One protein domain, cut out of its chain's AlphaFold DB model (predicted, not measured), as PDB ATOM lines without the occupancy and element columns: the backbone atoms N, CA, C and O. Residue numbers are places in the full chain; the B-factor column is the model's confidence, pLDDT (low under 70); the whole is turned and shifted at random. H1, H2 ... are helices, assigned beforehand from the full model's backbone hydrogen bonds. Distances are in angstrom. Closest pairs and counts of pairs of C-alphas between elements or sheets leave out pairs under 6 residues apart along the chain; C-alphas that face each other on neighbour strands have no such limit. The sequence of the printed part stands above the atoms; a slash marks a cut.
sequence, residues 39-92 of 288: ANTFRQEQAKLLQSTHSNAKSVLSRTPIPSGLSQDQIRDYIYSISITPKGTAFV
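This is residues 39 to 92 of the 288 residues of the protein "Protein-tyrosine-phosphatase" of Sphaerobolus stellatus (strain SS14) (UniProt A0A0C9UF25). Three short helices make an elongated body: H1, the longest, has H2 folded back against it as a helical hairpin and H3 packed on another side of it, while H2 and H3 stay just clear of each other. After H3 the last stretch, residues 81 to 92, runs on and then folds back on itself in a small loop, where residues 83 to 84 pair with residues 90 to 91. The printed part has 54 residues with three named helices, H1, H2 and H3 in that order, and no named strand; the class is all helix. The whole is compact, with a radius of gyration of the C-alphas of 10.5 A, and the C-alphas span 30 by 17 by 14 A.

The printed part begins with H1, residues 39 to 50, whose first C-alpha, that of Ala 39, is at (177.011, -61.661, 128.407); H1 measures 16.2 A from first to last C-alpha. After residues 51 to 56 comes H2, residues 57 to 63, 10.1 A long, with C-alpha 57 at (170.149, -57.609, 115.881). Residues 64 to 71 then lead to H3, residues 72 to 80, 12.3 A long, which ends with the C-alpha of Tyr 80 at (174.084, -51.998, 125.947). Residues 81 to 92 hold no named element.

H1 touches H2, and the closest C-alphas, those of Ala 47 and Lys 58, are 5.1 A apart. Their lines stand at a shallow tilt of 31 degrees and they run opposite ways, as a helical hairpin. H1 also touches H3, where the closest C-alphas, those of Gln 46 and Tyr 80, are 5.8 A apart. These two run the same way at a shallow tilt of 26 degrees. H2 and H3 are only just apart, with their closest C-alphas 8.1 A from each other. Residues 83 to 84 and residues 90 to 91 form a short antiparallel pairing. In H1 and H3 every O i to N i+4 pair is within hydrogen-bond range; in H2 it is 2 of 3.

The two C-alphas farthest apart are those of Ser 52 and Gly 69, at 31.6 A, and the outline is elongated. The C-alphas of Ala 39 and Val 92, the first and last printed, are 15.1 A apart. The printed part has no cut. The links from H1 to H2, of 6 residues, and from H2 to H3, of 8 residues, are short but not tight. The mean pLDDT of the printed part is 94.5, and no printed residue of this model is under 70.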
ATOM      1  N   ALA A  39     176.914 -62.390 129.671       90.44
ATOM      2  CA  ALA A  39     177.011 -61.661 128.407       90.44
ATOM      3  C   ALA A  39     175.946 -62.130 127.408       90.44
ATOM      4  O   ALA A  39     175.451 -61.337 126.611       90.44
ATOM      5  N   ASN A  40     175.539 -63.402 127.470       92.25
ATOM      6  CA  ASN A  40     174.432 -63.899 126.658       92.25
ATOM      7  C   ASN A  40     173.100 -63.252 127.055       92.25
ATOM      8  O   ASN A  40     172.323 -62.905 126.166       92.25
ATOM      9  N   THR A  41     172.851 -63.054 128.351       94.81
ATOM     10  CA  THR A  41     171.661 -62.358 128.858       94.81
ATOM     11  C   THR A  41     171.641 -60.912 128.372       94.81
ATOM     12  O   THR A  41     170.687 -60.511 127.708       94.81
ATOM     13  N   PHE A  42     172.738 -60.172 128.560       96.44
ATOM     14  CA  PHE A  42     172.840 -58.781 128.104       96.44
ATOM     15  C   PHE A  42     172.669 -58.657 126.585       96.44
ATOM     16  O   PHE A  42     171.960 -57.773 126.104       96.44
ATOM     17  N   ARG A  43     173.250 -59.579 125.799       96.06
ATOM     18  CA  ARG A  43     173.050 -59.617 124.339       96.06
ATOM     19  C   ARG A  43     171.595 -59.882 123.969       96.06
ATOM     20  O   ARG A  43     171.113 -59.294 123.007       96.06
ATOM     21  N   GLN A  44     170.896 -60.766 124.681       95.38
ATOM     22  CA  GLN A  44     169.479 -61.038 124.422       95.38
ATOM     23  C   GLN A  44     168.605 -59.822 124.730       95.38
ATOM     24  O   GLN A  44     167.702 -59.513 123.957       95.38
ATOM     25  N   GLU A  45     168.870 -59.124 125.830       96.44
ATOM     26  CA  GLU A  45     168.146 -57.910 126.207       96.44
ATOM     27  C   GLU A  45     168.405 -56.772 125.220       96.44
ATOM     28  O   GLU A  45     167.455 -56.178 124.715       96.44
ATOM     29  N   GLN A  46     169.668 -56.536 124.857       96.94
ATOM     30  CA  GLN A  46     170.008 -55.539 123.843       96.94
ATOM     31  C   GLN A  46     169.407 -55.890 122.480       96.94
ATOM     32  O   GLN A  46     168.892 -55.015 121.787       96.94
ATOM     33  N   ALA A  47     169.406 -57.174 122.101       96.94
ATOM     34  CA  ALA A  47     168.776 -57.615 120.864       96.94
ATOM     35  C   ALA A  47     167.281 -57.292 120.861       96.94
ATOM     36  O   ALA A  47     166.799 -56.784 119.860       96.94
ATOM     37  N   LYS A  48     166.563 -57.526 121.970       96.75
ATOM     38  CA  LYS A  48     165.135 -57.180 122.089       96.75
ATOM     39  C   LYS A  48     164.888 -55.685 121.888       96.75
ATOM     40  O   LYS A  48     163.925 -55.335 121.217       96.75
ATOM     41  N   LEU A  49     165.753 -54.829 122.434       94.06
ATOM     42  CA  LEU A  49     165.644 -53.375 122.286       94.06
ATOM     43  C   LEU A  49     165.874 -52.918 120.841       94.06
ATOM     44  O   LEU A  49     165.175 -52.036 120.360       94.06
ATOM     45  N   LEU A  50     166.825 -53.537 120.139       95.06
ATOM     46  CA  LEU A  50     167.158 -53.184 118.757       95.06
ATOM     47  C   LEU A  50     166.274 -53.886 117.715       95.06
ATOM     48  O   LEU A  50     166.261 -53.469 116.561       95.06
ATOM     49  N   GLN A  51     165.541 -54.939 118.090       92.19
ATOM     50  CA  GLN A  51     164.816 -55.812 117.158       92.19
ATOM     51  C   GLN A  51     163.749 -55.073 116.340       92.19
ATOM     52  O   GLN A  51     163.501 -55.461 115.200       92.19
ATOM     53  N   SER A  52     163.128 -54.029 116.905       89.25
ATOM     54  CA  SER A  52     162.117 -53.221 116.207       89.25
ATOM     55  C   SER A  52     162.690 -52.448 115.022       89.25
ATOM     56  O   SER A  52     161.973 -52.186 114.065       89.25
ATOM     57  N   THR A  53     163.976 -52.099 115.086       89.69
ATOM     58  CA  THR A  53     164.664 -51.279 114.079       89.69
ATOM     59  C   THR A  53     165.601 -52.123 113.212       89.69
ATOM     60  O   THR A  53     165.814 -51.830 112.040       89.69
ATOM     61  N   HIS A  54     166.141 -53.210 113.766       94.12
ATOM     62  CA  HIS A  54     167.132 -54.064 113.120       94.12
ATOM     63  C   HIS A  54     166.774 -55.542 113.297       94.12
ATOM     64  O   HIS A  54     167.077 -56.168 114.315       94.12
ATOM     65  N   SER A  55     166.184 -56.138 112.260       95.44
ATOM     66  CA  SER A  55     165.757 -57.544 112.279       95.44
ATOM     67  C   SER A  55     166.907 -58.533 112.532       95.44
ATOM     68  O   SER A  55     166.696 -59.610 113.093       95.44
ATOM     69  N   ASN A  56     168.137 -58.156 112.172       96.06
ATOM     70  CA  ASN A  56     169.348 -58.955 112.334       96.06
ATOM     71  C   ASN A  56     170.059 -58.766 113.692       96.06
ATOM     72  O   ASN A  56     171.130 -59.350 113.891       96.06
ATOM     73  N   ALA A  57     169.484 -58.008 114.638       96.75
ATOM     74  CA  ALA A  57     170.149 -57.609 115.881       96.75
ATOM     75  C   ALA A  57     170.736 -58.774 116.679       96.75
ATOM     76  O   ALA A  57     171.902 -58.735 117.075       96.75
ATOM     77  N   LYS A  58     169.976 -59.862 116.840       96.38
ATOM     78  CA  LYS A  58     170.443 -61.071 117.534       96.38
ATOM     79  C   LYS A  58     171.696 -61.677 116.892       96.38
ATOM     80  O   LYS A  58     172.599 -62.114 117.601       96.38
ATOM     81  N   SER A  59     171.754 -61.711 115.558       96.44
ATOM     82  CA  SER A  59     172.900 -62.264 114.826       96.44
ATOM     83  C   SER A  59     174.111 -61.341 114.859       96.44
ATOM     84  O   SER A  59     175.238 -61.832 114.848       96.44
ATOM     85  N   VAL A  60     173.899 -60.026 114.834       96.94
ATOM     86  CA  VAL A  60     174.990 -59.051 114.925       96.94
ATOM     87  C   VAL A  60     175.597 -59.121 116.319       96.94
ATOM     88  O   VAL A  60     176.787 -59.394 116.461       96.94
ATOM     89  N   LEU A  61     174.759 -58.999 117.351       96.19
ATOM     90  CA  LEU A  61     175.197 -59.040 118.737       96.19
ATOM     91  C   LEU A  61     175.867 -60.363 119.085       96.19
ATOM     92  O   LEU A  61     176.869 -60.320 119.770       96.19
ATOM     93  N   SER A  62     175.417 -61.531 118.623       94.56
ATOM     94  CA  SER A  62     176.105 -62.792 118.958       94.56
ATOM     95  C   SER A  62     177.537 -62.890 118.411       94.56
ATOM     96  O   SER A  62     178.349 -63.627 118.968       94.56
ATOM     97  N   ARG A  63     177.856 -62.142 117.347       94.50
ATOM     98  CA  ARG A  63     179.166 -62.149 116.675       94.50
ATOM     99  C   ARG A  63     180.082 -61.006 117.112       94.50
ATOM    100  O   ARG A  63     181.278 -61.075 116.846       94.50
ATOM    101  N   THR A  64     179.555 -59.967 117.760       95.12
ATOM    102  CA  THR A  64     180.365 -58.825 118.204       95.12
ATOM    103  C   THR A  64     181.285 -59.233 119.359       95.12
ATOM    104  O   THR A  64     180.774 -59.637 120.412       95.12
ATOM    105  N   PRO A  65     182.619 -59.135 119.217       93.88
ATOM    106  CA  PRO A  65     183.552 -59.488 120.284       93.88
ATOM    107  C   PRO A  65     183.414 -58.537 121.481       93.88
ATOM    108  O   PRO A  65     183.044 -57.379 121.316       93.88
ATOM    109  N   ILE A  66     183.715 -59.036 122.681       93.25
ATOM    110  CA  ILE A  66     183.784 -58.234 123.912       93.25
ATOM    111  C   ILE A  66     185.270 -58.039 124.247       93.25
ATOM    112  O   ILE A  66     186.019 -59.018 124.157       93.25
ATOM    113  N   PRO A  67     185.715 -56.823 124.611       92.88
ATOM    114  CA  PRO A  67     187.080 -56.598 125.075       92.88
ATOM    115  C   PRO A  67     187.431 -57.481 126.280       92.88
ATOM    116  O   PRO A  67     186.606 -57.728 127.156       92.88
ATOM    117  N   SER A  68     188.667 -57.974 126.331       90.25
ATOM    118  CA  SER A  68     189.158 -58.768 127.462       90.25
ATOM    119  C   SER A  68     189.413 -57.899 128.694       90.25
ATOM    120  O   SER A  68     189.850 -56.760 128.552       90.25
ATOM    121  N   GLY A  69     189.253 -58.467 129.893       89.25
ATOM    122  CA  GLY A  69     189.623 -57.807 131.152       89.25
ATOM    123  C   GLY A  69     188.577 -56.840 131.710       89.25
ATOM    124  O   GLY A  69     188.890 -56.085 132.622       89.25
ATOM    125  N   LEU A  70     187.354 -56.865 131.177       90.81
ATOM    126  CA  LEU A  70     186.239 -56.061 131.674       90.81
ATOM    127  C   LEU A  70     185.554 -56.727 132.877       90.81
ATOM    128  O   LEU A  70     185.393 -57.951 132.917       90.81
ATOM    129  N   SER A  71     185.109 -55.913 133.837       90.88
ATOM    130  CA  SER A  71     184.185 -56.341 134.891       90.88
ATOM    131  C   SER A  71     182.800 -56.668 134.318       90.88
ATOM    132  O   SER A  71     182.473 -56.312 133.185       90.88
ATOM    133  N   GLN A  72     181.949 -57.328 135.104       90.62
ATOM    134  CA  GLN A  72     180.571 -57.632 134.705       90.62
ATOM    135  C   GLN A  72     179.771 -56.373 134.326       90.62
ATOM    136  O   GLN A  72     179.115 -56.365 133.283       90.62
ATOM    137  N   ASP A  73     179.871 -55.301 135.118       89.25
ATOM    138  CA  ASP A  73     179.190 -54.031 134.837       89.25
ATOM    139  C   ASP A  73     179.729 -53.370 133.565       89.25
ATOM    140  O   ASP A  73     178.954 -52.928 132.719       89.25
ATOM    141  N   GLN A  74     181.050 -53.396 133.359       91.12
ATOM    142  CA  GLN A  74     181.660 -52.891 132.128       91.12
ATOM    143  C   GLN A  74     181.215 -53.690 130.897       91.12
ATOM    144  O   GLN A  74     181.022 -53.118 129.827       91.12
ATOM    145  N   ILE A  75     181.017 -55.005 131.027       94.44
ATOM    146  CA  ILE A  75     180.503 -55.853 129.943       94.44
ATOM    147  C   ILE A  75     179.047 -55.527 129.638       94.44
ATOM    148  O   ILE A  75     178.678 -55.439 128.464       94.44
ATOM    149  N   ARG A  76     178.221 -55.353 130.673       93.75
ATOM    150  CA  ARG A  76     176.826 -54.936 130.526       93.75
ATOM    151  C   ARG A  76     176.749 -53.608 129.778       93.75
ATOM    152  O   ARG A  76     176.058 -53.524 128.764       93.75
ATOM    153  N   ASP A  77     177.499 -52.612 130.238       92.75
ATOM    154  CA  ASP A  77     177.500 -51.273 129.657       92.75
ATOM    155  C   ASP A  77     178.047 -51.294 128.224       92.75
ATOM    156  O   ASP A  77     177.415 -50.740 127.326       92.75
ATOM    157  N   TYR A  78     179.133 -52.037 127.963       95.88
ATOM    158  CA  TYR A  78     179.659 -52.249 126.610       95.88
ATOM    159  C   TYR A  78     178.588 -52.815 125.674       95.88
ATOM    160  O   TYR A  78     178.361 -52.277 124.591       95.88
ATOM    161  N   ILE A  79     177.902 -53.888 126.087       97.19
ATOM    162  CA  ILE A  79     176.884 -54.549 125.263       97.19
ATOM    163  C   ILE A  79     175.682 -53.631 125.030       97.19
ATOM    164  O   ILE A  79     175.210 -53.533 123.897       97.19
ATOM    165  N   TYR A  80     175.203 -52.936 126.063       96.06
ATOM    166  CA  TYR A  80     174.084 -51.998 125.947       96.06
ATOM    167  C   TYR A  80     174.410 -50.727 125.161       96.06
ATOM    168  O   TYR A  80     173.489 -50.020 124.749       96.06
ATOM    169  N   SER A  81     175.691 -50.447 124.940       96.56
ATOM    170  CA  SER A  81     176.174 -49.363 124.091       96.56
ATOM    171  C   SER A  81     176.396 -49.779 122.629       96.56
ATOM    172  O   SER A  81     176.611 -48.909 121.784       96.56
ATOM    173  N   ILE A  82     176.300 -51.073 122.282       97.62
ATOM    174  CA  ILE A  82     176.353 -51.526 120.883       97.62
ATOM    175  C   ILE A  82     175.066 -51.123 120.152       97.62
ATOM    176  O   ILE A  82     173.959 -51.434 120.598       97.62
ATOM    177  N   SER A  83     175.235 -50.521 118.974       96.62
ATOM    178  CA  SER A  83     174.169 -50.258 118.001       96.62
ATOM    179  C   SER A  83     174.453 -50.977 116.671       96.62
ATOM    180  O   SER A  83     175.399 -51.764 116.557       96.62
ATOM    181  N   ILE A  84     173.620 -50.751 115.656       97.12
ATOM    182  CA  ILE A  84     173.710 -51.381 114.338       97.12
ATOM    183  C   ILE A  84     173.642 -50.292 113.269       97.12
ATOM    184  O   ILE A  84     172.811 -49.392 113.325       97.12
ATOM    185  N   THR A  85     174.553 -50.353 112.302       96.56
ATOM    186  CA  THR A  85     174.586 -49.411 111.177       96.56
ATOM    187  C   THR A  85     173.393 -49.633 110.242       96.56
ATOM    188  O   THR A  85     172.838 -50.735 110.205       96.56
ATOM    189  N   PRO A  86     173.046 -48.655 109.386       93.50
ATOM    190  CA  PRO A  86     172.054 -48.862 108.326       93.50
ATOM    191  C   PRO A  86     172.381 -50.049 107.401       93.50
ATOM    192  O   PRO A  86     171.490 -50.667 106.831       93.50
ATOM    193  N   LYS A  87     173.664 -50.421 107.293       94.38
ATOM    194  CA  LYS A  87     174.144 -51.581 106.519       94.38
ATOM    195  C   LYS A  87     174.000 -52.916 107.262       94.38
ATOM    196  O   LYS A  87     174.434 -53.949 106.757       94.38
ATOM    197  N   GLY A  88     173.444 -52.910 108.473       95.31
ATOM    198  CA  GLY A  88     173.232 -54.107 109.282       95.31
ATOM    199  C   GLY A  88     174.496 -54.646 109.956       95.31
ATOM    200  O   GLY A  88     174.518 -55.814 110.341       95.31
ATOM    201  N   THR A  89     175.552 -53.842 110.101       96.75
ATOM    202  CA  THR A  89     176.795 -54.241 110.785       96.75
ATOM    203  C   THR A  89     176.859 -53.683 112.204       96.75
ATOM    204  O   THR A  89     176.230 -52.673 112.508       96.75
ATOM    205  N   ALA A  90     177.621 -54.332 113.091       96.88
ATOM    206  CA  ALA A  90     177.801 -53.846 114.456       96.88
ATOM    207  C   ALA A  90     178.462 -52.461 114.458       96.88
ATOM    208  O   ALA A  90     179.539 -52.276 113.889       96.88
ATOM    209  N   PHE A  91     177.852 -51.519 115.167       97.56
ATOM    210  CA  PHE A  91     178.491 -50.276 115.559       97.56
ATOM    211  C   PHE A  91     178.905 -50.402 117.022       97.56
ATOM    212  O   PHE A  91     178.090 -50.272 117.936       97.56
ATOM    213  N   VAL A  92     180.178 -50.734 117.223       97.44
ATOM    214  CA  VAL A  92     180.756 -50.904 118.559       97.44
ATOM    215  C   VAL A  92     180.907 -49.559 119.279       97.44
ATOM    216  O   VAL A  92     181.052 -48.539 118.595       97.44
TER     217      VAL A  92